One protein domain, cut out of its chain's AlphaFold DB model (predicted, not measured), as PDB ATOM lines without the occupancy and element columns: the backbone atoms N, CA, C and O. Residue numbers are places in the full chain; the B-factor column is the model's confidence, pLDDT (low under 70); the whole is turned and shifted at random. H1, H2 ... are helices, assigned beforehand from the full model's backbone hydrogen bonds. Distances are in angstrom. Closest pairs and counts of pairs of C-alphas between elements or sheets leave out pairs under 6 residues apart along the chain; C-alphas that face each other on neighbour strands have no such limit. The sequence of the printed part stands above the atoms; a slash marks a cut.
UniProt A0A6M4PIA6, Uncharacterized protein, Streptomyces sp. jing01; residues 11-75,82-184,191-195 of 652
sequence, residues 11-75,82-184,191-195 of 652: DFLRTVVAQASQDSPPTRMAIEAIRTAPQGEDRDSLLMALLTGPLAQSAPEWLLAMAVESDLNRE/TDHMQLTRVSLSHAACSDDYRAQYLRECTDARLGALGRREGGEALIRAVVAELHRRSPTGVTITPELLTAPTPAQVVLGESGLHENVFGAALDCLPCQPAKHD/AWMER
ATOM      1  N   ASP A  11      24.768  21.653  -9.518       87.31
ATOM      2  CA  ASP A  11      25.491  21.835  -8.242       87.31
ATOM      3  C   ASP A  11      25.023  20.857  -7.153       87.31
ATOM      4  O   ASP A  11      25.825  20.386  -6.344       87.31
ATOM      5  N   PHE A  12      23.727  20.523  -7.156       90.38
ATOM      6  CA  PHE A  12      23.127  19.600  -6.199       90.38
ATOM      7  C   PHE A  12      23.442  18.155  -6.567       90.38
ATOM      8  O   PHE A  12      23.952  17.423  -5.720       90.38
ATOM      9  N   LEU A  13      23.208  17.774  -7.832       91.31
ATOM     10  CA  LEU A  13      23.575  16.460  -8.370       91.31
ATOM     11  C   LEU A  13      25.050  16.160  -8.092       91.31
ATOM     12  O   LEU A  13      25.365  15.078  -7.614       91.31
ATOM     13  N   ARG A  14      25.940  17.137  -8.295       89.75
ATOM     14  CA  ARG A  14      27.365  17.025  -7.975       89.75
ATOM     15  C   ARG A  14      27.634  16.803  -6.486       89.75
ATOM     16  O   ARG A  14      28.422  15.914  -6.168       89.75
ATOM     17  N   THR A  15      27.010  17.561  -5.577       89.75
ATOM     18  CA  THR A  15      27.227  17.359  -4.131       89.75
ATOM     19  C   THR A  15      26.786  15.963  -3.683       89.75
ATOM     20  O   THR A  15      27.518  15.333  -2.924       89.75
ATOM     21  N   VAL A  16      25.643  15.450  -4.162       90.81
ATOM     22  CA  VAL A  16      25.204  14.090  -3.794       90.81
ATOM     23  C   VAL A  16      26.049  13.006  -4.475       90.81
ATOM     24  O   VAL A  16      26.450  12.055  -3.810       90.81
ATOM     25  N   VAL A  17      26.424  13.179  -5.749       91.25
ATOM     26  CA  VAL A  17      27.329  12.271  -6.487       91.25
ATOM     27  C   VAL A  17      28.684  12.122  -5.799       91.25
ATOM     28  O   VAL A  17      29.207  11.016  -5.731       91.25
ATOM     29  N   ALA A  18      29.239  13.198  -5.233       86.19
ATOM     30  CA  ALA A  18      30.531  13.168  -4.546       86.19
ATOM     31  C   ALA A  18      30.561  12.285  -3.276       86.19
ATOM     32  O   ALA A  18      31.640  12.038  -2.739       86.19
ATOM     33  N   GLN A  19      29.403  11.817  -2.795       83.38
ATOM     34  CA  GLN A  19      29.261  10.895  -1.658       83.38
ATOM     35  C   GLN A  19      28.509   9.602  -2.034       83.38
ATOM     36  O   GLN A  19      28.241   8.764  -1.174       83.38
ATOM     37  N   ALA A  20      28.151   9.439  -3.308       87.94
ATOM     38  CA  ALA A  20      27.308   8.362  -3.803       87.94
ATOM     39  C   ALA A  20      28.099   7.080  -4.119       87.94
ATOM     40  O   ALA A  20      29.287   7.116  -4.434       87.94
ATOM     41  N   SER A  21      27.412   5.934  -4.110       88.62
ATOM     42  CA  SER A  21      27.933   4.684  -4.676       88.62
ATOM     43  C   SER A  21      27.651   4.590  -6.184       88.62
ATOM     44  O   SER A  21      26.778   5.289  -6.714       88.62
ATOM     45  N   GLN A  22      28.379   3.708  -6.879       87.31
ATOM     46  CA  GLN A  22      28.298   3.508  -8.332       87.31
ATOM     47  C   GLN A  22      26.864   3.255  -8.839       87.31
ATOM     48  O   GLN A  22      26.432   3.898  -9.793       87.31
ATOM     49  N   ASP A  23      26.106   2.383  -8.172       87.25
ATOM     50  CA  ASP A  23      24.770   1.958  -8.625       87.25
ATOM     51  C   ASP A  23      23.607   2.766  -8.014       87.25
ATOM     52  O   ASP A  23      22.433   2.523  -8.316       87.25
ATOM     53  N   SER A  24      23.904   3.743  -7.155       90.56
ATOM     54  CA  SER A  24      22.889   4.547  -6.457       90.56
ATOM     55  C   SER A  24      22.009   5.390  -7.407       90.56
ATOM     56  O   SER A  24      22.431   5.718  -8.525       90.56
ATOM     57  N   PRO A  25      20.792   5.789  -6.977       91.31
ATOM     58  CA  PRO A  25      19.926   6.652  -7.780       91.31
ATOM     59  C   PRO A  25      20.597   7.976  -8.206       91.31
ATOM     60  O   PRO A  25      20.532   8.294  -9.397       91.31
ATOM     61  N   PRO A  26      21.311   8.724  -7.328       91.44
ATOM     62  CA  PRO A  26      21.990   9.962  -7.717       91.44
ATOM     63  C   PRO A  26      23.019   9.792  -8.838       91.44
ATOM     64  O   PRO A  26      23.039  10.598  -9.769       91.44
ATOM     65  N   THR A  27      23.833   8.730  -8.798       91.94
ATOM     66  CA  THR A  27      24.829   8.447  -9.844       91.94
ATOM     67  C   THR A  27      24.149   8.181 -11.188       91.94
ATOM     68  O   THR A  27      24.529   8.767 -12.202       91.94
ATOM     69  N   ARG A  28      23.081   7.370 -11.204       90.88
ATOM     70  CA  ARG A  28      22.310   7.086 -12.427       90.88
ATOM     71  C   ARG A  28      21.594   8.326 -12.975       90.88
ATOM     72  O   ARG A  28      21.587   8.528 -14.188       90.88
ATOM     73  N   MET A  29      21.067   9.197 -12.113       90.75
ATOM     74  CA  MET A  29      20.467  10.473 -12.527       90.75
ATOM     75  C   MET A  29      21.494  11.458 -13.094       90.75
ATOM     76  O   MET A  29      21.206  12.129 -14.079       90.75
ATOM     77  N   ALA A  30      22.696  11.532 -12.518       92.06
ATOM     78  CA  ALA A  30      23.766  12.393 -13.019       92.06
ATOM     79  C   ALA A  30      24.290  11.948 -14.396       92.06
ATOM     80  O   ALA A  30      24.527  12.788 -15.263       92.06
ATOM     81  N   ILE A  31      24.403  10.634 -14.624       91.81
ATOM     82  CA  ILE A  31      24.742  10.053 -15.933       91.81
ATOM     83  C   ILE A  31      23.709  10.460 -16.999       91.81
ATOM     84  O   ILE A  31      24.086  10.844 -18.106       91.81
ATOM     85  N   GLU A  32      22.413  10.418 -16.674       89.94
ATOM     86  CA  GLU A  32      21.347  10.783 -17.616       89.94
ATOM     87  C   GLU A  32      21.232  12.304 -17.831       89.94
ATOM     88  O   GLU A  32      21.013  12.760 -18.957       89.94
ATOM     89  N   ALA A  33      21.475  13.108 -16.789       89.38
ATOM     90  CA  ALA A  33      21.596  14.560 -16.906       89.38
ATOM     91  C   ALA A  33      22.729  14.958 -17.872       89.38
ATOM     92  O   ALA A  33      22.527  15.794 -18.744       89.38
ATOM     93  N   ILE A  34      23.901  14.318 -17.790       91.12
ATOM     94  CA  ILE A  34      25.030  14.582 -18.702       91.12
ATOM     95  C   ILE A  34      24.699  14.242 -20.161       91.12
ATOM     96  O   ILE A  34      25.069  15.001 -21.055       91.12
ATOM     97  N   ARG A  35      23.993  13.132 -20.413       88.69
ATOM     98  CA  ARG A  35      23.578  12.711 -21.767       88.69
ATOM     99  C   ARG A  35      22.613  13.685 -22.436       88.69
ATOM    100  O   ARG A  35      22.611  13.794 -23.657       88.69
ATOM    101  N   THR A  36      21.770  14.335 -21.641       85.31
ATOM    102  CA  THR A  36      20.729  15.254 -22.117       85.31
ATOM    103  C   THR A  36      21.178  16.716 -22.119       85.31
ATOM    104  O   THR A  36      20.600  17.530 -22.839       85.31
ATOM    105  N   ALA A  37      22.226  17.054 -21.363       85.56
ATOM    106  CA  ALA A  37      22.741  18.409 -21.250       85.56
ATOM    107  C   ALA A  37      23.527  18.871 -22.495       85.56
ATOM    108  O   ALA A  37      24.371  18.128 -23.017       85.56
ATOM    109  N   PRO A  38      23.356  20.138 -22.925       85.06
ATOM    110  CA  PRO A  38      24.284  20.762 -23.860       85.06
ATOM    111  C   PRO A  38      25.691  20.853 -23.246       85.06
ATOM    112  O   PRO A  38      25.864  20.820 -22.026       85.06
ATOM    113  N   GLN A  39      26.713  20.992 -24.091       82.81
ATOM    114  CA  GLN A  39      28.077  21.214 -23.614       82.81
ATOM    115  C   GLN A  39      28.182  22.558 -22.881       82.81
ATOM    116  O   GLN A  39      27.713  23.584 -23.373       82.81
ATOM    117  N   GLY A  40      28.810  22.547 -21.706       84.19
ATOM    118  CA  GLY A  40      28.934  23.720 -20.852       84.19
ATOM    119  C   GLY A  40      29.424  23.379 -19.446       84.19
ATOM    120  O   GLY A  40      29.500  22.216 -19.054       84.19
ATOM    121  N   GLU A  41      29.720  24.428 -18.679       84.81
ATOM    122  CA  GLU A  41      30.412  24.364 -17.382       84.81
ATOM    123  C   GLU A  41      29.696  23.465 -16.350       84.81
ATOM    124  O   GLU A  41      30.358  22.733 -15.616       84.81
ATOM    125  N   ASP A  42      28.358  23.439 -16.360       86.00
ATOM    126  CA  ASP A  42      27.516  22.558 -15.534       86.00
ATOM    127  C   ASP A  42      27.699  21.062 -15.877       86.00
ATOM    128  O   ASP A  42      27.874  20.229 -14.981       86.00
ATOM    129  N   ARG A  43      27.705  20.712 -17.174       89.31
ATOM    130  CA  ARG A  43      27.908  19.333 -17.657       89.31
ATOM    131  C   ARG A  43      29.328  18.862 -17.370       89.31
ATOM    132  O   ARG A  43      29.523  17.765 -16.853       89.31
ATOM    133  N   ASP A  44      30.303  19.711 -17.676       89.62
ATOM    134  CA  ASP A  44      31.732  19.437 -17.513       89.62
ATOM    135  C   ASP A  44      32.089  19.228 -16.029       89.62
ATOM    136  O   ASP A  44      32.836  18.315 -15.671       89.62
ATOM    137  N   SER A  45      31.475  20.010 -15.140       89.00
ATOM    138  CA  SER A  45      31.624  19.861 -13.691       89.00
ATOM    139  C   SER A  45      31.016  18.567 -13.139       89.00
ATOM    140  O   SER A  45      31.561  17.980 -12.199       89.00
ATOM    141  N   LEU A  46      29.891  18.104 -13.697       91.06
ATOM    142  CA  LEU A  46      29.251  16.854 -13.279       91.06
ATOM    143  C   LEU A  46      29.971  15.621 -13.859       91.06
ATOM    144  O   LEU A  46      30.110  14.619 -13.157       91.06
ATOM    145  N   LEU A  47      30.509  15.722 -15.083       92.88
ATOM    146  CA  LEU A  47      31.445  14.749 -15.668       92.88
ATOM    147  C   LEU A  47      32.659  14.546 -14.752       92.88
ATOM    148  O   LEU A  47      32.976  13.410 -14.396       92.88
ATOM    149  N   MET A  48      33.283  15.642 -14.310       92.31
ATOM    150  CA  MET A  48      34.404  15.602 -13.367       92.31
ATOM    151  C   MET A  48      34.010  14.884 -12.070       92.31
ATOM    152  O   MET A  48      34.685  13.942 -11.664       92.31
ATOM    153  N   ALA A  49      32.886  15.269 -11.454       91.94
ATOM    154  CA  ALA A  49      32.428  14.695 -10.188       91.94
ATOM    155  C   ALA A  49      32.166  13.179 -10.255       91.94
ATOM    156  O   ALA A  49      32.501  12.463  -9.310       91.94
ATOM    157  N   LEU A  50      31.614  12.677 -11.367       94.50
ATOM    158  CA  LEU A  50      31.457  11.237 -11.597       94.50
ATOM    159  C   LEU A  50      32.814  10.527 -11.720       94.50
ATOM    160  O   LEU A  50      33.038   9.516 -11.051       94.50
ATOM    161  N   LEU A  51      33.713  11.057 -12.557       94.31
ATOM    162  CA  LEU A  51      35.008  10.442 -12.871       94.31
ATOM    163  C   LEU A  51      36.012  10.493 -11.709       94.31
ATOM    164  O   LEU A  51      36.882   9.629 -11.638       94.31
ATOM    165  N   THR A  52      35.886  11.451 -10.783       91.62
ATOM    166  CA  THR A  52      36.680  11.498  -9.538       91.62
ATOM    167  C   THR A  52      35.987  10.849  -8.336       91.62
ATOM    168  O   THR A  52      36.596  10.746  -7.275       91.62
ATOM    169  N   GLY A  53      34.715  10.460  -8.474       91.94
ATOM    170  CA  GLY A  53      33.880   9.907  -7.405       91.94
ATOM    171  C   GLY A  53      33.398   8.486  -7.724       91.94
ATOM    172  O   GLY A  53      34.230   7.583  -7.842       91.94
ATOM    173  N   PRO A  54      32.080   8.247  -7.870       92.62
ATOM    174  CA  PRO A  54      31.503   6.901  -7.933       92.62
ATOM    175  C   PRO A  54      31.961   6.052  -9.126       92.62
ATOM    176  O   PRO A  54      31.806   4.836  -9.077       92.62
ATOM    177  N   LEU A  55      32.517   6.655 -10.186       93.81
ATOM    178  CA  LEU A  55      33.022   5.937 -11.363       93.81
ATOM    179  C   LEU A  55      34.559   5.887 -11.436       93.81
ATOM    180  O   LEU A  55      35.103   5.396 -12.422       93.81
ATOM    181  N   ALA A  56      35.290   6.363 -10.421       91.62
ATOM    182  CA  ALA A  56      36.751   6.543 -10.464       91.62
ATOM    183  C   ALA A  56      37.580   5.255 -10.677       91.62
ATOM    184  O   ALA A  56      38.750   5.334 -11.047       91.62
ATOM    185  N   GLN A  57      36.984   4.074 -10.484       89.88
ATOM    186  CA  GLN A  57      37.601   2.774 -10.800       89.88
ATOM    187  C   GLN A  57      37.027   2.123 -12.070       89.88
ATOM    188  O   GLN A  57      37.692   1.298 -12.690       89.88
ATOM    189  N   SER A  58      35.803   2.482 -12.466       91.12
ATOM    190  CA  SER A  58      35.057   1.848 -13.556       91.12
ATOM    191  C   SER A  58      34.113   2.863 -14.202       91.12
ATOM    192  O   SER A  58      33.012   3.108 -13.709       91.12
ATOM    193  N   ALA A  59      34.536   3.430 -15.330       92.88
ATOM    194  CA  ALA A  59      33.749   4.349 -16.147       92.88
ATOM    195  C   ALA A  59      33.590   3.759 -17.559       92.88
ATOM    196  O   ALA A  59      34.541   3.167 -18.072       92.88
ATOM    197  N   PRO A  60      32.418   3.893 -18.203       92.38
ATOM    198  CA  PRO A  60      32.231   3.401 -19.561       92.38
ATOM    199  C   PRO A  60      32.972   4.293 -20.566       92.38
ATOM    200  O   PRO A  60      33.012   5.513 -20.413       92.38
ATOM    201  N   GLU A  61      33.507   3.688 -21.628       91.88
ATOM    202  CA  GLU A  61      34.358   4.343 -22.636       91.88
ATOM    203  C   GLU A  61      33.752   5.637 -23.209       91.88
ATOM    204  O   GLU A  61      34.438   6.653 -23.301       91.88
ATOM    205  N   TRP A  62      32.444   5.650 -23.495       93.25
ATOM    206  CA  TRP A  62      31.743   6.834 -24.012       93.25
ATOM    207  C   TRP A  62      31.785   8.044 -23.061       93.25
ATOM    208  O   TRP A  62      31.743   9.180 -23.526       93.25
ATOM    209  N   LEU A  63      31.877   7.825 -21.745       94.31
ATOM    210  CA  LEU A  63      31.951   8.898 -20.748       94.31
ATOM    211  C   LEU A  63      33.364   9.498 -20.692       94.31
ATOM    212  O   LEU A  63      33.512  10.712 -20.562       94.31
ATOM    213  N   LEU A  64      34.388   8.652 -20.843       94.69
ATOM    214  CA  LEU A  64      35.787   9.072 -20.959       94.69
ATOM    215  C   LEU A  64      36.009   9.851 -22.266       94.69
ATOM    216  O   LEU A  64      36.598  10.928 -22.242       94.69
ATOM    217  N   ALA A  65      35.465   9.362 -23.385       92.38
ATOM    218  CA  ALA A  65      35.503  10.057 -24.670       92.38
ATOM    219  C   ALA A  65      34.771  11.412 -24.618       92.38
ATOM    220  O   ALA A  65      35.343  12.428 -25.002       92.38
ATOM    221  N   MET A  66      33.557  11.467 -24.054       93.25
ATOM    222  CA  MET A  66      32.798  12.716 -23.900       93.25
ATOM    223  C   MET A  66      33.538  13.763 -23.051       93.25
ATOM    224  O   MET A  66      33.495  14.953 -23.356       93.25
ATOM    225  N   ALA A  67      34.231  13.338 -21.992       92.56
ATOM    226  CA  ALA A  67      35.032  14.229 -21.156       92.56
ATOM    227  C   ALA A  67      36.269  14.778 -21.900       92.56
ATOM    228  O   ALA A  67      36.606  15.951 -21.741       92.56
ATOM    229  N   VAL A  68      36.897  13.974 -22.764       91.25
ATOM    230  CA  VAL A  68      37.966  14.416 -23.679       91.25
ATOM    231  C   VAL A  68      37.432  15.405 -24.732       91.25
ATOM    232  O   VAL A  68      38.037  16.452 -24.967       91.25
ATOM    233  N   GLU A  69      36.278  15.122 -25.338       89.25
ATOM    234  CA  GLU A  69      35.608  16.008 -26.304       89.25
ATOM    235  C   GLU A  69      35.190  17.353 -25.684       89.25
ATOM    236  O   GLU A  69      35.284  18.395 -26.342       89.25
ATOM    237  N   SER A  70      34.774  17.357 -24.411       87.44
ATOM    238  CA  SER A  70      34.386  18.575 -23.688       87.44
ATOM    239  C   SER A  70      35.527  19.598 -23.582       87.44
ATOM    240  O   SER A  70      35.287  20.787 -23.789       87.44
ATOM    241  N   ASP A  71      36.767  19.163 -23.329       86.62
ATOM    242  CA  ASP A  71      37.937  20.056 -23.370       86.62
ATOM    243  C   ASP A  71      38.332  20.411 -24.817       86.62
ATOM    244  O   ASP A  71      38.651  21.566 -25.104       86.62
ATOM    245  N   LEU A  72      38.304  19.443 -25.750       81.06
ATOM    246  CA  LEU A  72      38.711  19.657 -27.149       81.06
ATOM    247  C   LEU A  72      37.900  20.752 -27.854       81.06
ATOM    248  O   LEU A  72      38.482  21.540 -28.602       81.06
ATOM    249  N   ASN A  73      36.585  20.779 -27.620       80.62
ATOM    250  CA  ASN A  73      35.635  21.700 -28.252       80.62
ATOM    251  C   ASN A  73      35.499  23.045 -27.508       80.62
ATOM    252  O   ASN A  73      34.707  23.897 -27.912       80.62
ATOM    253  N   ARG A  74      36.229  23.251 -26.402       74.94
ATOM    254  CA  ARG A  74      36.123  24.460 -25.574       74.94
ATOM    255  C   ARG A  74      36.919  25.607 -26.197       74.94
ATOM    256  O   ARG A  74      38.128  25.495 -26.384       74.94
ATOM    257  N   GLU A  75      36.257  26.728 -26.488       62.53
ATOM    258  CA  GLU A  75      36.939  27.902 -27.048       62.53
ATOM    259  C   GLU A  75      38.075  28.397 -26.126       62.53
ATOM    260  O   GLU A  75      37.881  28.505 -24.906       62.53
ATOM    261  N   THR A  82      46.323  28.119 -18.530       51.31
ATOM    262  CA  THR A  82      46.662  26.920 -17.755       51.31
ATOM    263  C   THR A  82      45.551  25.881 -17.593       51.31
ATOM    264  O   THR A  82      45.891  24.739 -17.303       51.31
ATOM    265  N   ASP A  83      44.266  26.195 -17.781       55.72
ATOM    266  CA  ASP A  83      43.176  25.365 -17.214       55.72
ATOM    267  C   ASP A  83      42.385  24.502 -18.224       55.72
ATOM    268  O   ASP A  83      41.329  23.955 -17.917       55.72
ATOM    269  N   HIS A  84      42.895  24.362 -19.450       64.56
ATOM    270  CA  HIS A  84      42.138  23.857 -20.607       64.56
ATOM    271  C   HIS A  84      42.000  22.329 -20.764       64.56
ATOM    272  O   HIS A  84      41.326  21.905 -21.695       64.56
ATOM    273  N   MET A  85      42.646  21.504 -19.929       82.38
ATOM    274  CA  MET A  85      42.772  20.049 -20.170       82.38
ATOM    275  C   MET A  85      42.405  19.174 -18.953       82.38
ATOM    276  O   MET A  85      42.893  18.046 -18.832       82.38
ATOM    277  N   GLN A  86      41.624  19.686 -17.990       87.75
ATOM    278  CA  GLN A  86      41.373  18.964 -16.733       87.75
ATOM    279  C   GLN A  86      40.594  17.652 -16.938       87.75
ATOM    280  O   GLN A  86      40.990  16.623 -16.382       87.75
ATOM    281  N   LEU A  87      39.514  17.666 -17.729       90.75
ATOM    282  CA  LEU A  87      38.674  16.486 -17.968       90.75
ATOM    283  C   LEU A  87      39.406  15.437 -18.807       90.75
ATOM    284  O   LEU A  87      39.367  14.250 -18.483       90.75
ATOM    285  N   THR A  88      40.138  15.878 -19.828       92.75
ATOM    286  CA  THR A  88      41.015  15.040 -20.653       92.75
ATOM    287  C   THR A  88      42.058  14.353 -19.785       92.75
ATOM    288  O   THR A  88      42.239  13.141 -19.872       92.75
ATOM    289  N   ARG A  89      42.729  15.103 -18.900       92.69
ATOM    290  CA  ARG A  89      43.763  14.564 -18.012       92.69
ATOM    291  C   ARG A  89      43.209  13.504 -17.068       92.69
ATOM    292  O   ARG A  89      43.834  12.455 -16.935       92.69
ATOM    293  N   VAL A  90      42.053  13.746 -16.447       93.38
ATOM    294  CA  VAL A  90      41.385  12.752 -15.588       93.38
ATOM    295  C   VAL A  90      40.982  11.522 -16.401       93.38
ATOM    296  O   VAL A  90      41.307  10.406 -16.006       93.38
ATOM    297  N   SER A  91      40.379  11.710 -17.575       94.94
ATOM    298  CA  SER A  91      39.893  10.616 -18.428       94.94
ATOM    299  C   SER A  91      41.021   9.744 -18.981       94.94
ATOM    300  O   SER A  91      40.918   8.523 -18.966       94.94
ATOM    301  N   LEU A  92      42.137  10.339 -19.410       95.00
ATOM    302  CA  LEU A  92      43.313   9.594 -19.871       95.00
ATOM    303  C   LEU A  92      44.121   8.974 -18.718       95.00
ATOM    304  O   LEU A  92      44.828   7.990 -18.934       95.00
ATOM    305  N   SER A  93      44.008   9.511 -17.499       94.56
ATOM    306  CA  SER A  93      44.582   8.916 -16.279       94.56
ATOM    307  C   SER A  93      43.711   7.811 -15.669       94.56
ATOM    308  O   SER A  93      44.163   7.130 -14.752       94.56
ATOM    309  N   HIS A  94      42.468   7.656 -16.135       95.19
ATOM    310  CA  HIS A  94      41.468   6.771 -15.539       95.19
ATOM    311  C   HIS A  94      41.833   5.290 -15.705       95.19
ATOM    312  O   HIS A  94      42.358   4.887 -16.742       95.19
ATOM    313  N   ALA A  95      41.524   4.466 -14.700       91.94
ATOM    314  CA  ALA A  95      41.878   3.045 -14.684       91.94
ATOM    315  C   ALA A  95      41.206   2.224 -15.804       91.94
ATOM    316  O   ALA A  95      41.777   1.237 -16.262       91.94
ATOM    317  N   ALA A  96      40.023   2.642 -16.268       93.69
ATOM    318  CA  ALA A  96      39.307   2.022 -17.384       93.69
ATOM    319  C   ALA A  96      39.714   2.581 -18.766       93.69
ATOM    320  O   ALA A  96      39.181   2.145 -19.784       93.69
ATOM    321  N   CYS A  97      40.645   3.539 -18.829       95.06
ATOM    322  CA  CYS A  97      41.141   4.098 -20.085       95.06
ATOM    323  C   CYS A  97      42.251   3.217 -20.673       95.06
ATOM    324  O   CYS A  97      43.307   3.043 -20.055       95.06
ATOM    325  N   SER A  98      42.018   2.670 -21.868       93.12
ATOM    326  CA  SER A  98      42.948   1.749 -22.522       93.12
ATOM    327  C   SER A  98      44.246   2.435 -22.959       93.12
ATOM    328  O   SER A  98      44.273   3.608 -23.347       93.12
ATOM    329  N   ASP A  99      45.341   1.673 -22.926       93.19
ATOM    330  CA  ASP A  99      46.656   2.146 -23.363       93.19
ATOM    331  C   ASP A  99      46.648   2.540 -24.849       93.19
ATOM    332  O   ASP A  99      47.263   3.544 -25.208       93.19
ATOM    333  N   ASP A 100      45.882   1.833 -25.689       92.88
ATOM    334  CA  ASP A 100      45.719   2.140 -27.115       92.88
ATOM    335  C   ASP A 100      44.990   3.469 -27.360       92.88
ATOM    336  O   ASP A 100      45.477   4.289 -28.142       92.88
ATOM    337  N   TYR A 101      43.868   3.728 -26.670       92.81
ATOM    338  CA  TYR A 101      43.131   4.996 -26.789       92.81
ATOM    339  C   TYR A 101      44.000   6.171 -26.329       92.81
ATOM    340  O   TYR A 101      44.130   7.179 -27.028       92.81
ATOM    341  N   ARG A 102      44.685   6.009 -25.190       94.56
ATOM    342  CA  ARG A 102      45.640   6.993 -24.673       94.56
ATOM    343  C   ARG A 102      46.784   7.245 -25.659       94.56
ATOM    344  O   ARG A 102      47.107   8.398 -25.935       94.56
ATOM    345  N   ALA A 103      47.380   6.191 -26.213       93.50
ATOM    346  CA  ALA A 103      48.462   6.305 -27.184       93.50
ATOM    347  C   ALA A 103      47.992   6.887 -28.525       93.50
ATOM    348  O   ALA A 103      48.776   7.549 -29.199       93.50
ATOM    349  N   GLN A 104      46.745   6.659 -28.951       93.25
ATOM    350  CA  GLN A 104      46.167   7.326 -30.122       93.25
ATOM    351  C   GLN A 104      45.987   8.823 -29.865       93.25
ATOM    352  O   GLN A 104      46.558   9.629 -30.597       93.25
ATOM    353  N   TYR A 105      45.294   9.197 -28.788       92.81
ATOM    354  CA  TYR A 105      45.068  10.601 -28.447       92.81
ATOM    355  C   TYR A 105      46.384  11.389 -28.337       92.81
ATOM    356  O   TYR A 105      46.514  12.489 -28.874       92.81
ATOM    357  N   LEU A 106      47.397  10.810 -27.683       94.31
ATOM    358  CA  LEU A 106      48.709  11.443 -27.541       94.31
ATOM    359  C   LEU A 106      49.495  11.531 -28.861       94.31
ATOM    360  O   LEU A 106      50.338  12.413 -28.980       94.31
ATOM    361  N   ARG A 107      49.211  10.705 -29.876       93.81
ATOM    362  CA  ARG A 107      49.780  10.870 -31.231       93.81
ATOM    363  C   ARG A 107      49.106  11.988 -32.028       93.81
ATOM    364  O   ARG A 107      49.760  12.598 -32.867       93.81
ATOM    365  N   GLU A 108      47.832  12.262 -31.763       89.56
ATOM    366  CA  GLU A 108      47.023  13.254 -32.487       89.56
ATOM    367  C   GLU A 108      47.050  14.657 -31.841       89.56
ATOM    368  O   GLU A 108      46.687  15.648 -32.476       89.56
ATOM    369  N   CYS A 109      47.500  14.783 -30.586       88.75
ATOM    370  CA  CYS A 109      47.540  16.063 -29.873       88.75
ATOM    371  C   CYS A 109      48.712  16.981 -30.298       88.75
ATOM    372  O   CYS A 109      49.730  16.538 -30.832       88.75
ATOM    373  N   THR A 110      48.599  18.285 -30.029       89.75
ATOM    374  CA  THR A 110      49.694  19.259 -30.211       89.75
ATOM    375  C   THR A 110      50.680  19.217 -29.039       89.75
ATOM    376  O   THR A 110      50.304  18.838 -27.931       89.75
ATOM    377  N   ASP A 111      51.924  19.667 -29.233       90.81
ATOM    378  CA  ASP A 111      52.958  19.605 -28.181       90.81
ATOM    379  C   ASP A 111      52.605  20.434 -26.929       90.81
ATOM    380  O   ASP A 111      52.937  20.051 -25.809       90.81
ATOM    381  N   ALA A 112      51.834  21.517 -27.085       88.38
ATOM    382  CA  ALA A 112      51.282  22.269 -25.956       88.38
ATOM    383  C   ALA A 112      50.244  21.447 -25.159       88.38
ATOM    384  O   ALA A 112      50.266  21.434 -23.929       88.38
ATOM    385  N   ARG A 113      49.371  20.689 -25.845       88.25
ATOM    386  CA  ARG A 113      48.443  19.746 -25.191       88.25
ATOM    387  C   ARG A 113      49.201  18.590 -24.525       88.25
ATOM    388  O   ARG A 113      48.824  18.188 -23.426       88.25
ATOM    389  N   LEU A 114      50.284  18.102 -25.134       91.94
ATOM    390  CA  LEU A 114      51.177  17.094 -24.547       91.94
ATOM    391  C   LEU A 114      51.795  17.592 -23.225       91.94
ATOM    392  O   LEU A 114      51.757  16.876 -22.225       91.94
ATOM    393  N   GLY A 115      52.276  18.840 -23.187       90.00
ATOM    394  CA  GLY A 115      52.805  19.472 -21.971       90.00
ATOM    395  C   GLY A 115      51.747  19.680 -20.879       90.00
ATOM    396  O   GLY A 115      51.980  19.325 -19.724       90.00
ATOM    397  N   ALA A 116      50.554  20.162 -21.240       88.62
ATOM    398  CA  ALA A 116      49.447  20.360 -20.299       88.62
ATOM    399  C   ALA A 116      48.950  19.043 -19.659       88.62
ATOM    400  O   ALA A 116      48.556  19.021 -18.490       88.62
ATOM    401  N   LEU A 117      49.008  17.929 -20.401       91.81
ATOM    402  CA  LEU A 117      48.716  16.584 -19.887       91.81
ATOM    403  C   LEU A 117      49.856  16.009 -19.030       91.81
ATOM    404  O   LEU A 117      49.595  15.217 -18.126       91.81
ATOM    405  N   GLY A 118      51.099  16.437 -19.262       92.25
ATOM    406  CA  GLY A 118      52.298  16.022 -18.528       92.25
ATOM    407  C   GLY A 118      52.516  16.678 -17.156       92.25
ATOM    408  O   GLY A 118      53.610  16.571 -16.591       92.25
ATOM    409  N   ARG A 119      51.517  17.382 -16.613       90.75
ATOM    410  CA  ARG A 119      51.590  18.052 -15.303       90.75
ATOM    411  C   ARG A 119      51.434  17.099 -14.114       90.75
ATOM    412  O   ARG A 119      50.964  15.973 -14.260       90.75
ATOM    413  N   ARG A 120      51.841  17.563 -12.926       88.62
ATOM    414  CA  ARG A 120      51.932  16.788 -11.667       88.62
ATOM    415  C   ARG A 120      50.642  16.075 -11.253       88.62
ATOM    416  O   ARG A 120      50.726  15.090 -10.532       88.62
ATOM    417  N   GLU A 121      49.478  16.540 -11.701       87.25
ATOM    418  CA  GLU A 121      48.171  15.954 -11.377       87.25
ATOM    419  C   GLU A 121      47.717  14.860 -12.371       87.25
ATOM    420  O   GLU A 121      46.581  14.393 -12.295       87.25
ATOM    421  N   GLY A 122      48.562  14.467 -13.332       86.75
ATOM    422  CA  GLY A 122      48.326  13.312 -14.205       86.75
ATOM    423  C   GLY A 122      48.675  11.986 -13.516       86.75
ATOM    424  O   GLY A 122      49.701  11.880 -12.847       86.75
ATOM    425  N   GLY A 123      47.847  10.956 -13.703       90.19
ATOM    426  CA  GLY A 123      48.107   9.613 -13.172       90.19
ATOM    427  C   GLY A 123      49.262   8.909 -13.892       90.19
ATOM    428  O   GLY A 123      49.557   9.203 -15.051       90.19
ATOM    429  N   GLU A 124      49.910   7.940 -13.234       93.38
ATOM    430  CA  GLU A 124      51.154   7.325 -13.734       93.38
ATOM    431  C   GLU A 124      51.080   6.811 -15.181       93.38
ATOM    432  O   GLU A 124      52.043   6.952 -15.933       93.38
ATOM    433  N   ALA A 125      49.958   6.201 -15.575       93.62
ATOM    434  CA  ALA A 125      49.772   5.661 -16.921       93.62
ATOM    435  C   ALA A 125      49.750   6.769 -17.990       93.62
ATOM    436  O   ALA A 125      50.328   6.595 -19.065       93.62
ATOM    437  N   LEU A 126      49.170   7.933 -17.670       96.00
ATOM    438  CA  LEU A 126      49.246   9.127 -18.512       96.00
ATOM    439  C   LEU A 126      50.674   9.668 -18.566       96.00
ATOM    440  O   LEU A 126      51.204   9.872 -19.653       96.00
ATOM    441  N   ILE A 127      51.329   9.823 -17.416       96.94
ATOM    442  CA  ILE A 127      52.709  10.318 -17.330       96.94
ATOM    443  C   ILE A 127      53.691   9.440 -18.121       96.94
ATOM    444  O   ILE A 127      54.514   9.970 -18.867       96.94
ATOM    445  N   ARG A 128      53.595   8.107 -18.017       96.44
ATOM    446  CA  ARG A 128      54.425   7.171 -18.800       96.44
ATOM    447  C   ARG A 128      54.181   7.314 -20.304       96.44
ATOM    448  O   ARG A 128      55.145   7.350 -21.066       96.44
ATOM    449  N   ALA A 129      52.923   7.435 -20.728       96.62
ATOM    450  CA  ALA A 129      52.580   7.590 -22.140       96.62
ATOM    451  C   ALA A 129      53.016   8.957 -22.709       96.62
ATOM    452  O   ALA A 129      53.526   9.011 -23.826       96.62
ATOM    453  N   VAL A 130      52.902  10.042 -21.931       97.06
ATOM    454  CA  VAL A 130      53.396  11.382 -22.303       97.06
ATOM    455  C   VAL A 130      54.919  11.380 -22.479       97.06
ATOM    456  O   VAL A 130      55.406  11.930 -23.461       97.06
ATOM    457  N   VAL A 131      55.675  10.724 -21.587       97.31
ATOM    458  CA  VAL A 131      57.137  10.564 -21.736       97.31
ATOM    459  C   VAL A 131      57.492   9.778 -23.002       97.31
ATOM    460  O   VAL A 131      58.355  10.206 -23.767       97.31
ATOM    461  N   ALA A 132      56.819   8.649 -23.250       96.12
ATOM    462  CA  ALA A 132      57.075   7.822 -24.429       96.12
ATOM    463  C   ALA A 132      56.788   8.576 -25.740       96.12
ATOM    464  O   ALA A 132      57.592   8.527 -26.671       96.12
ATOM    465  N   GLU A 133      55.682   9.318 -25.800       97.31
ATOM    466  CA  GLU A 133      55.326  10.142 -26.956       97.31
ATOM    467  C   GLU A 133      56.282  11.333 -27.134       97.31
ATOM    468  O   GLU A 133      56.684  11.632 -28.258       97.31
ATOM    469  N   LEU A 134      56.724  11.974 -26.047       96.44
ATOM    470  CA  LEU A 134      57.703  13.062 -26.107       96.44
ATOM    471  C   LEU A 134      59.047  12.588 -26.678       96.44
ATOM    472  O   LEU A 134      59.603  13.258 -27.551       96.44
ATOM    473  N   HIS A 135      59.534  11.416 -26.257       95.44
ATOM    474  CA  HIS A 135      60.718  10.778 -26.846       95.44
ATOM    475  C   HIS A 135      60.496  10.371 -28.314       95.44
ATOM    476  O   HIS A 135      61.419  10.449 -29.118       95.44
ATOM    477  N   ARG A 136      59.274   9.968 -28.698       94.81
ATOM    478  CA  ARG A 136      58.926   9.636 -30.093       94.81
ATOM    479  C   ARG A 136      58.903  10.869 -31.010       94.81
ATOM    480  O   ARG A 136      59.143  10.736 -32.208       94.81
ATOM    481  N   ARG A 137      58.579  12.048 -30.468       93.94
ATOM    482  CA  ARG A 137      58.509  13.324 -31.204       93.94
ATOM    483  C   ARG A 137      59.831  14.092 -31.247       93.94
ATOM    484  O   ARG A 137      60.059  14.826 -32.205       93.94
ATOM    485  N   SER A 138      60.668  13.977 -30.217       91.38
ATOM    486  CA  SER A 138      61.816  14.873 -30.025       91.38
ATOM    487  C   SER A 138      63.118  14.297 -30.601       91.38
ATOM    488  O   SER A 138      63.586  13.269 -30.113       91.38
ATOM    489  N   PRO A 139      63.758  14.948 -31.590       82.31
ATOM    490  CA  PRO A 139      65.081  14.548 -32.058       82.31
ATOM    491  C   PRO A 139      66.159  14.918 -31.026       82.31
ATOM    492  O   PRO A 139      66.379  16.089 -30.723       82.31
ATOM    493  N   THR A 140      66.867  13.920 -30.502       81.12
ATOM    494  CA  THR A 140      67.957  14.112 -29.532       81.12
ATOM    495  C   THR A 140      69.240  14.620 -30.195       81.12
ATOM    496  O   THR A 140      69.608  14.143 -31.267       81.12
ATOM    497  N   GLY A 141      69.975  15.515 -29.527       80.25
ATOM    498  CA  GLY A 141      71.310  15.961 -29.962       80.25
ATOM    499  C   GLY A 141      71.335  17.102 -30.989       80.25
ATOM    500  O   GLY A 141      72.411  17.476 -31.448       80.25
ATOM    501  N   VAL A 142      70.181  17.684 -31.328       89.00
ATOM    502  CA  VAL A 142      70.084  18.901 -32.154       89.00
ATOM    503  C   VAL A 142      70.775  20.073 -31.446       89.00
ATOM    504  O   VAL A 142      70.559  20.279 -30.256       89.00
ATOM    505  N   THR A 143      71.586  20.870 -32.142       91.62
ATOM    506  CA  THR A 143      72.138  22.132 -31.607       91.62
ATOM    507  C   THR A 143      71.127  23.269 -31.720       91.62
ATOM    508  O   THR A 143      70.407  23.346 -32.713       91.62
ATOM    509  N   ILE A 144      71.111  24.188 -30.756       93.88
ATOM    510  CA  ILE A 144      70.281  25.397 -30.811       93.88
ATOM    511  C   ILE A 144      70.616  26.267 -32.037       93.88
ATOM    512  O   ILE A 144      71.786  26.455 -32.385       93.88
ATOM    513  N   THR A 145      69.582  26.824 -32.667       92.62
ATOM    514  CA  THR A 145      69.677  27.812 -33.752       92.62
ATOM    515  C   THR A 145      68.612  28.907 -33.551       92.62
ATOM    516  O   THR A 145      67.662  28.686 -32.788       92.62
ATOM    517  N   PRO A 146      68.725  30.085 -34.200       91.25
ATOM    518  CA  PRO A 146      67.747  31.172 -34.060       91.25
ATOM    519  C   PRO A 146      66.311  30.780 -34.443       91.25
ATOM    520  O   PRO A 146      65.349  31.264 -33.848       91.25
ATOM    521  N   GLU A 147      66.154  29.868 -35.402       92.31
ATOM    522  CA  GLU A 147      64.858  29.388 -35.894       92.31
ATOM    523  C   GLU A 147      64.084  28.622 -34.811       92.31
ATOM    524  O   GLU A 147      62.855  28.647 -34.799       92.31
ATOM    525  N   LEU A 148      64.772  28.014 -33.838       91.69
ATOM    526  CA  LEU A 148      64.140  27.317 -32.711       91.69
ATOM    527  C   LEU A 148      63.521  28.270 -31.666       91.69
ATOM    528  O   LEU A 148      62.969  27.801 -30.669       91.69
ATOM    529  N   LEU A 149      63.571  29.591 -31.890       87.12
ATOM    530  CA  LEU A 149      62.744  30.578 -31.182       87.12
ATOM    531  C   LEU A 149      61.356  30.763 -31.816       87.12
ATOM    532  O   LEU A 149      60.417  31.136 -31.116       87.12
ATOM    533  N   THR A 150      61.214  30.530 -33.126       88.12
ATOM    534  CA  THR A 150      59.948  30.698 -33.868       88.12
ATOM    535  C   THR A 150      59.276  29.361 -34.187       88.12
ATOM    536  O   THR A 150      58.049  29.284 -34.192       88.12
ATOM    537  N   ALA A 151      60.068  28.305 -34.375       90.38
ATOM    538  CA  ALA A 151      59.648  26.913 -34.512       90.38
ATOM    539  C   ALA A 151      60.298  26.049 -33.403       90.38
ATOM    540  O   ALA A 151      61.215  25.274 -33.681       90.38
ATOM    541  N   PRO A 152      59.881  26.201 -32.130       91.62
ATOM    542  CA  PRO A 152      60.450  25.451 -31.010       91.62
ATOM    543  C   PRO A 152      60.216  23.939 -31.137       91.62
ATOM    544  O   PRO A 152      59.165  23.489 -31.591       91.62
ATOM    545  N   THR A 153      61.183  23.148 -30.666       93.38
ATOM    546  CA  THR A 153      61.057  21.684 -30.556       93.38
ATOM    547  C   THR A 153      59.947  21.270 -29.573       93.38
ATOM    548  O   THR A 153      59.644  22.025 -28.643       93.38
ATOM    549  N   PRO A 154      59.388  20.044 -29.681       94.25
ATOM    550  CA  PRO A 154      58.395  19.533 -28.731       94.25
ATOM    551  C   PRO A 154      58.853  19.625 -27.267       94.25
ATOM    552  O   PRO A 154      58.073  20.000 -26.396       94.25
ATOM    553  N   ALA A 155      60.140  19.374 -27.001       94.75
ATOM    554  CA  ALA A 155      60.755  19.528 -25.684       94.75
ATOM    555  C   ALA A 155      60.719  20.977 -25.160       94.75
ATOM    556  O   ALA A 155      60.347  21.204 -24.008       94.75
ATOM    557  N   GLN A 156      61.047  21.966 -26.003       93.31
ATOM    558  CA  GLN A 156      60.937  23.390 -25.654       93.31
ATOM    559  C   GLN A 156      59.480  23.803 -25.392       93.31
ATOM    560  O   GLN A 156      59.228  24.546 -24.445       93.31
ATOM    561  N   VAL A 157      58.523  23.310 -26.190       93.19
ATOM    562  CA  VAL A 157      57.088  23.593 -25.993       93.19
ATOM    563  C   VAL A 157      56.590  22.992 -24.678       93.19
ATOM    564  O   VAL A 157      55.969  23.699 -23.888       93.19
ATOM    565  N   VAL A 158      56.918  21.727 -24.391       93.44
ATOM    566  CA  VAL A 158      56.557  21.065 -23.127       93.44
ATOM    567  C   VAL A 158      57.167  21.792 -21.926       93.44
ATOM    568  O   VAL A 158      56.460  22.044 -20.958       93.44
ATOM    569  N   LEU A 159      58.435  22.212 -21.984       93.38
ATOM    570  CA  LEU A 159      59.065  22.997 -20.909       93.38
ATOM    571  C   LEU A 159      58.530  24.435 -20.784       93.38
ATOM    572  O   LEU A 159      58.811  25.094 -19.780       93.38
ATOM    573  N   GLY A 160      57.726  24.901 -21.745       89.62
ATOM    574  CA  GLY A 160      56.921  26.118 -21.644       89.62
ATOM    575  C   GLY A 160      55.711  25.995 -20.708       89.62
ATOM    576  O   GLY A 160      55.232  27.018 -20.216       89.62
ATOM    577  N   GLU A 161      55.265  24.775 -20.387       88.00
ATOM    578  CA  GLU A 161      54.150  24.500 -19.472       88.00
ATOM    579  C   GLU A 161      54.603  24.436 -18.007       88.00
ATOM    580  O   GLU A 161      55.536  23.715 -17.653       88.00
ATOM    581  N   SER A 162      53.932  25.166 -17.113       87.44
ATOM    582  CA  SER A 162      54.250  25.142 -15.680       87.44
ATOM    583  C   SER A 162      53.671  23.905 -14.981       87.44
ATOM    584  O   SER A 162      52.700  23.298 -15.427       87.44
ATOM    585  N   GLY A 163      54.274  23.510 -13.853       87.31
ATOM    586  CA  GLY A 163      53.758  22.410 -13.030       87.31
ATOM    587  C   GLY A 163      53.974  21.006 -13.608       87.31
ATOM    588  O   GLY A 163      53.236  20.090 -13.247       87.31
ATOM    589  N   LEU A 164      54.973  20.803 -14.477       91.56
ATOM    590  CA  LEU A 164      55.309  19.483 -15.031       91.56
ATOM    591  C   LEU A 164      55.605  18.431 -13.950       91.56
ATOM    592  O   LEU A 164      56.300  18.706 -12.958       91.56
ATOM    593  N   HIS A 165      55.118  17.210 -14.192       93.94
ATOM    594  CA  HIS A 165      55.483  16.014 -13.441       93.94
ATOM    595  C   HIS A 165      56.967  15.687 -13.659       93.94
ATOM    596  O   HIS A 165      57.487  15.842 -14.763       93.94
ATOM    597  N   GLU A 166      57.652  15.191 -12.628       93.19
ATOM    598  CA  GLU A 166      59.112  15.017 -12.629       93.19
ATOM    599  C   GLU A 166      59.659  14.183 -13.795       93.19
ATOM    600  O   GLU A 166      60.689  14.528 -14.371       93.19
ATOM    601  N   ASN A 167      58.959  13.106 -14.161       95.25
ATOM    602  CA  ASN A 167      59.351  12.230 -15.271       95.25
ATOM    603  C   ASN A 167      59.218  12.919 -16.641       95.25
ATOM    604  O   ASN A 167      60.097  12.761 -17.480       95.25
ATOM    605  N   VAL A 168      58.157  13.711 -16.857       95.94
ATOM    606  CA  VAL A 168      57.966  14.493 -18.097       95.94
ATOM    607  C   VAL A 168      58.986  15.622 -18.162       95.94
ATOM    608  O   VAL A 168      59.587  15.858 -19.204       95.94
ATOM    609  N   PHE A 169      59.231  16.276 -17.028       95.56
ATOM    610  CA  PHE A 169      60.242  17.311 -16.890       95.56
ATOM    611  C   PHE A 169      61.652  16.795 -17.227       95.56
ATOM    612  O   PHE A 169      62.346  17.410 -18.029       95.56
ATOM    613  N   GLY A 170      62.057  15.643 -16.676       94.31
ATOM    614  CA  GLY A 170      63.341  15.008 -16.999       94.31
ATOM    615  C   GLY A 170      63.455  14.622 -18.476       94.31
ATOM    616  O   GLY A 170      64.404  15.031 -19.138       94.31
ATOM    617  N   ALA A 171      62.444  13.927 -19.008       95.12
ATOM    618  CA  ALA A 171      62.367  13.552 -20.422       95.12
ATOM    619  C   ALA A 171      62.489  14.762 -21.365       95.12
ATOM    620  O   ALA A 171      63.201  14.706 -22.363       95.12
ATOM    621  N   ALA A 172      61.836  15.880 -21.028       95.50
ATOM    622  CA  ALA A 172      61.922  17.107 -21.806       95.50
ATOM    623  C   ALA A 172      63.310  17.764 -21.729       95.50
ATOM    624  O   ALA A 172      63.787  18.258 -22.745       95.50
ATOM    625  N   LEU A 173      63.985  17.743 -20.571       93.44
ATOM    626  CA  LEU A 173      65.352  18.269 -20.446       93.44
ATOM    627  C   LEU A 173      66.366  17.460 -21.259       93.44
ATOM    628  O   LEU A 173      67.181  18.051 -21.962       93.44
ATOM    629  N   ASP A 174      66.306  16.129 -21.209       91.56
ATOM    630  CA  ASP A 174      67.204  15.275 -21.999       91.56
ATOM    631  C   ASP A 174      66.892  15.317 -23.513       91.56
ATOM    632  O   ASP A 174      67.735  14.941 -24.328       91.56
ATOM    633  N   CYS A 175      65.723  15.849 -23.894       93.44
ATOM    634  CA  CYS A 175      65.324  16.137 -25.274       93.44
ATOM    635  C   CYS A 175      65.504  17.610 -25.704       93.44
ATOM    636  O   CYS A 175      65.128  17.953 -26.827       93.44
ATOM    637  N   LEU A 176      66.043  18.497 -24.854       92.62
ATOM    638  CA  LEU A 176      66.331  19.879 -25.253       92.62
ATOM    639  C   LEU A 176      67.437  19.942 -26.324       92.62
ATOM    640  O   LEU A 176      68.327  19.085 -26.354       92.62
ATOM    641  N   PRO A 177      67.458  21.011 -27.146       92.19
ATOM    642  CA  PRO A 177      68.630  21.346 -27.935       92.19
ATOM    643  C   PRO A 177      69.899  21.465 -27.074       92.19
ATOM    644  O   PRO A 177      69.862  21.832 -25.898       92.19
ATOM    645  N   CYS A 178      71.042  21.185 -27.686       90.06
ATOM    646  CA  CYS A 178      72.372  21.401 -27.130       90.06
ATOM    647  C   CYS A 178      72.884  22.821 -27.428       90.06
ATOM    648  O   CYS A 178      72.319  23.539 -28.252       90.06
ATOM    649  N   GLN A 179      73.985  23.202 -26.771       90.56
ATOM    650  CA  GLN A 179      74.675  24.490 -26.952       90.56
ATOM    651  C   GLN A 179      74.963  24.828 -28.436       90.56
ATOM    652  O   GLN A 179      75.053  23.908 -29.258       90.56
ATOM    653  N   PRO A 180      75.187  26.113 -28.783       91.50
ATOM    654  CA  PRO A 180      75.554  26.525 -30.138       91.50
ATOM    655  C   PRO A 180      76.745  25.745 -30.708       91.50
ATOM    656  O   PRO A 180      77.705  25.428 -29.998       91.50
ATOM    657  N   ALA A 181      76.698  25.459 -32.011       87.69
ATOM    658  CA  ALA A 181      77.763  24.739 -32.701       87.69
ATOM    659  C   ALA A 181      79.113  25.477 -32.595       87.69
ATOM    660  O   ALA A 181      79.201  26.694 -32.796       87.69
ATOM    661  N   LYS A 182      80.173  24.723 -32.289       85.62
ATOM    662  CA  LYS A 182      81.561  25.209 -32.333       85.62
ATOM    663  C   LYS A 182      82.006  25.416 -33.783       85.62
ATOM    664  O   LYS A 182      81.382  24.884 -34.695       85.62
ATOM    665  N   HIS A 183      83.085  26.170 -33.972       81.75
ATOM    666  CA  HIS A 183      83.777  26.249 -35.257       81.75
ATOM    667  C   HIS A 183      84.324  24.858 -35.615       81.75
ATOM    668  O   HIS A 183      84.920  24.202 -34.758       81.75
ATOM    669  N   ASP A 184      84.106  24.409 -36.848       82.00
ATOM    670  CA  ASP A 184      84.589  23.120 -37.369       82.00
ATOM    671  C   ASP A 184      86.017  23.224 -37.932       82.00
ATOM    672  O   ASP A 184      86.851  22.359 -37.677       82.00
ATOM    673  N   ALA A 191      81.586  34.781 -40.772       84.44
ATOM    674  CA  ALA A 191      80.298  34.111 -40.949       84.44
ATOM    675  C   ALA A 191      79.940  33.223 -39.741       84.44
ATOM    676  O   ALA A 191      78.841  33.348 -39.186       84.44
ATOM    677  N   TRP A 192      80.889  32.401 -39.274       87.94
ATOM    678  CA  TRP A 192      80.736  31.581 -38.073       87.94
ATOM    679  C   TRP A 192      80.437  32.440 -36.842       87.94
ATOM    680  O   TRP A 192      79.505  32.137 -36.096       87.94
ATOM    681  N   MET A 193      81.192  33.527 -36.621       84.75
ATOM    682  CA  MET A 193      81.007  34.394 -35.452       84.75
ATOM    683  C   MET A 193      79.594  34.972 -35.377       84.75
ATOM    684  O   MET A 193      78.995  34.958 -34.301       84.75
ATOM    685  N   GLU A 194      79.049  35.478 -36.485       87.81
ATOM    686  CA  GLU A 194      77.714  36.083 -36.484       87.81
ATOM    687  C   GLU A 194      76.615  35.029 -36.284       87.81
ATOM    688  O   GLU A 194      75.719  35.199 -35.450       87.81
ATOM    689  N   ARG A 195      76.748  33.874 -36.946       88.31
ATOM    690  CA  ARG A 195      75.868  32.711 -36.761       88.31
ATOM    691  C   ARG A 195      75.893  32.192 -35.316       88.31
ATOM    692  O   ARG A 195      74.848  31.859 -34.756       88.31
TER     693      ARG A 195
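What this domain is: This is residues 11 to 75, 82 to 184 and 191 to 195 of the 652 residues of an uncharacterized protein of Streptomyces sp. jing01 (UniProt A0A6M4PIA6). Short helices are stacked into a long rod that thins toward one end. H1, H2 and H3 make the thicker end, H4 and H5 pack on H3, and H5 joins them to a group in which H6, H7 and H11 pack round H8 while H10 packs on H7 and H11. The thin end holds H9 and H12, which touch no helix. The printed part has 173 residues with twelve named helices, H1 to H12 in chain order, and no named strand; its class is all helix, and the touching helices are mostly crossed. It is loose, with a radius of gyration of the C-alphas of 19.8 A and spans of 73 by 28 by 23 A.

Where its parts are: H1, residues 11 to 17, begins at C-alpha 11 (25.491, 21.835, -8.242). H2, residues 25 to 36, is 16.7 A long, H3, residues 41 to 52, 16.3 A, and H4, residues 61 to 72, 16.5 A. After a cut come H5, residues 86 to 93, H6, residues 99 to 108, 14.4 A long, and H7, residues 111 to 117. H8, residues 124 to 137, is the longest helix at 19.9 A and begins at C-alpha 124 (51.154, 7.325, -13.734). H9 is residues 146 to 149, H10 154 to 159, and H11 166 to 174, 12.4 A long. H12, residues 191 to 195, ends at C-alpha 195 (75.868, 32.711, -36.761).

How they stand to each other: H1 touches H3 at a shallow tilt of 14 degrees, the same way; their closest C-alphas, Arg 14 and Leu 46, are 5.6 A apart. H2 and H3 form a hairpin at 44 degrees, closest at the C-alphas of Ile 34 and Arg 43, 5.7 A. H4 touches H5, closest at the C-alphas of Val 68 and Thr 88, 4.3 A. H5 is about perpendicular to H8, at 87 degrees, and touches its residues 124 to 126 alone; the closest C-alphas, Ser 93 and Leu 126, are 5.2 A apart. H8 is the hub, touching five helices, among them H6, closest at the C-alphas of Ala 103 and Ala 129, 6.6 A, and H11, closest at those of Val 131 and Val 168, 5.4 A. H7 and H8 form a hairpin at a shallow tilt of 11 degrees, closest at the C-alphas of Leu 114 and Val 130, 6.5 A. H10 touches H7, closest at the C-alphas of Gly 115 and Val 158, 4.2 A. H9 and H12 are apart. Every O i to N i+4 pair is within hydrogen-bond range in H1, H2, H3, H5, H6, H7, H8, H10, H11 and H12, and 7 of 8 in H4; H9 is too short for such a pair.

The domain as a whole: The C-alphas farthest apart, Pro 25 and Ala 191, are 74.2 A apart. Residues 76 to 81 and 185 to 190 are not printed, with C-alpha gaps of 13.5 A and 12.3 A. Of the links printed whole, none is long. Mean pLDDT of the printed part is 90.0; residues 75 and 82 to 84 are under 70.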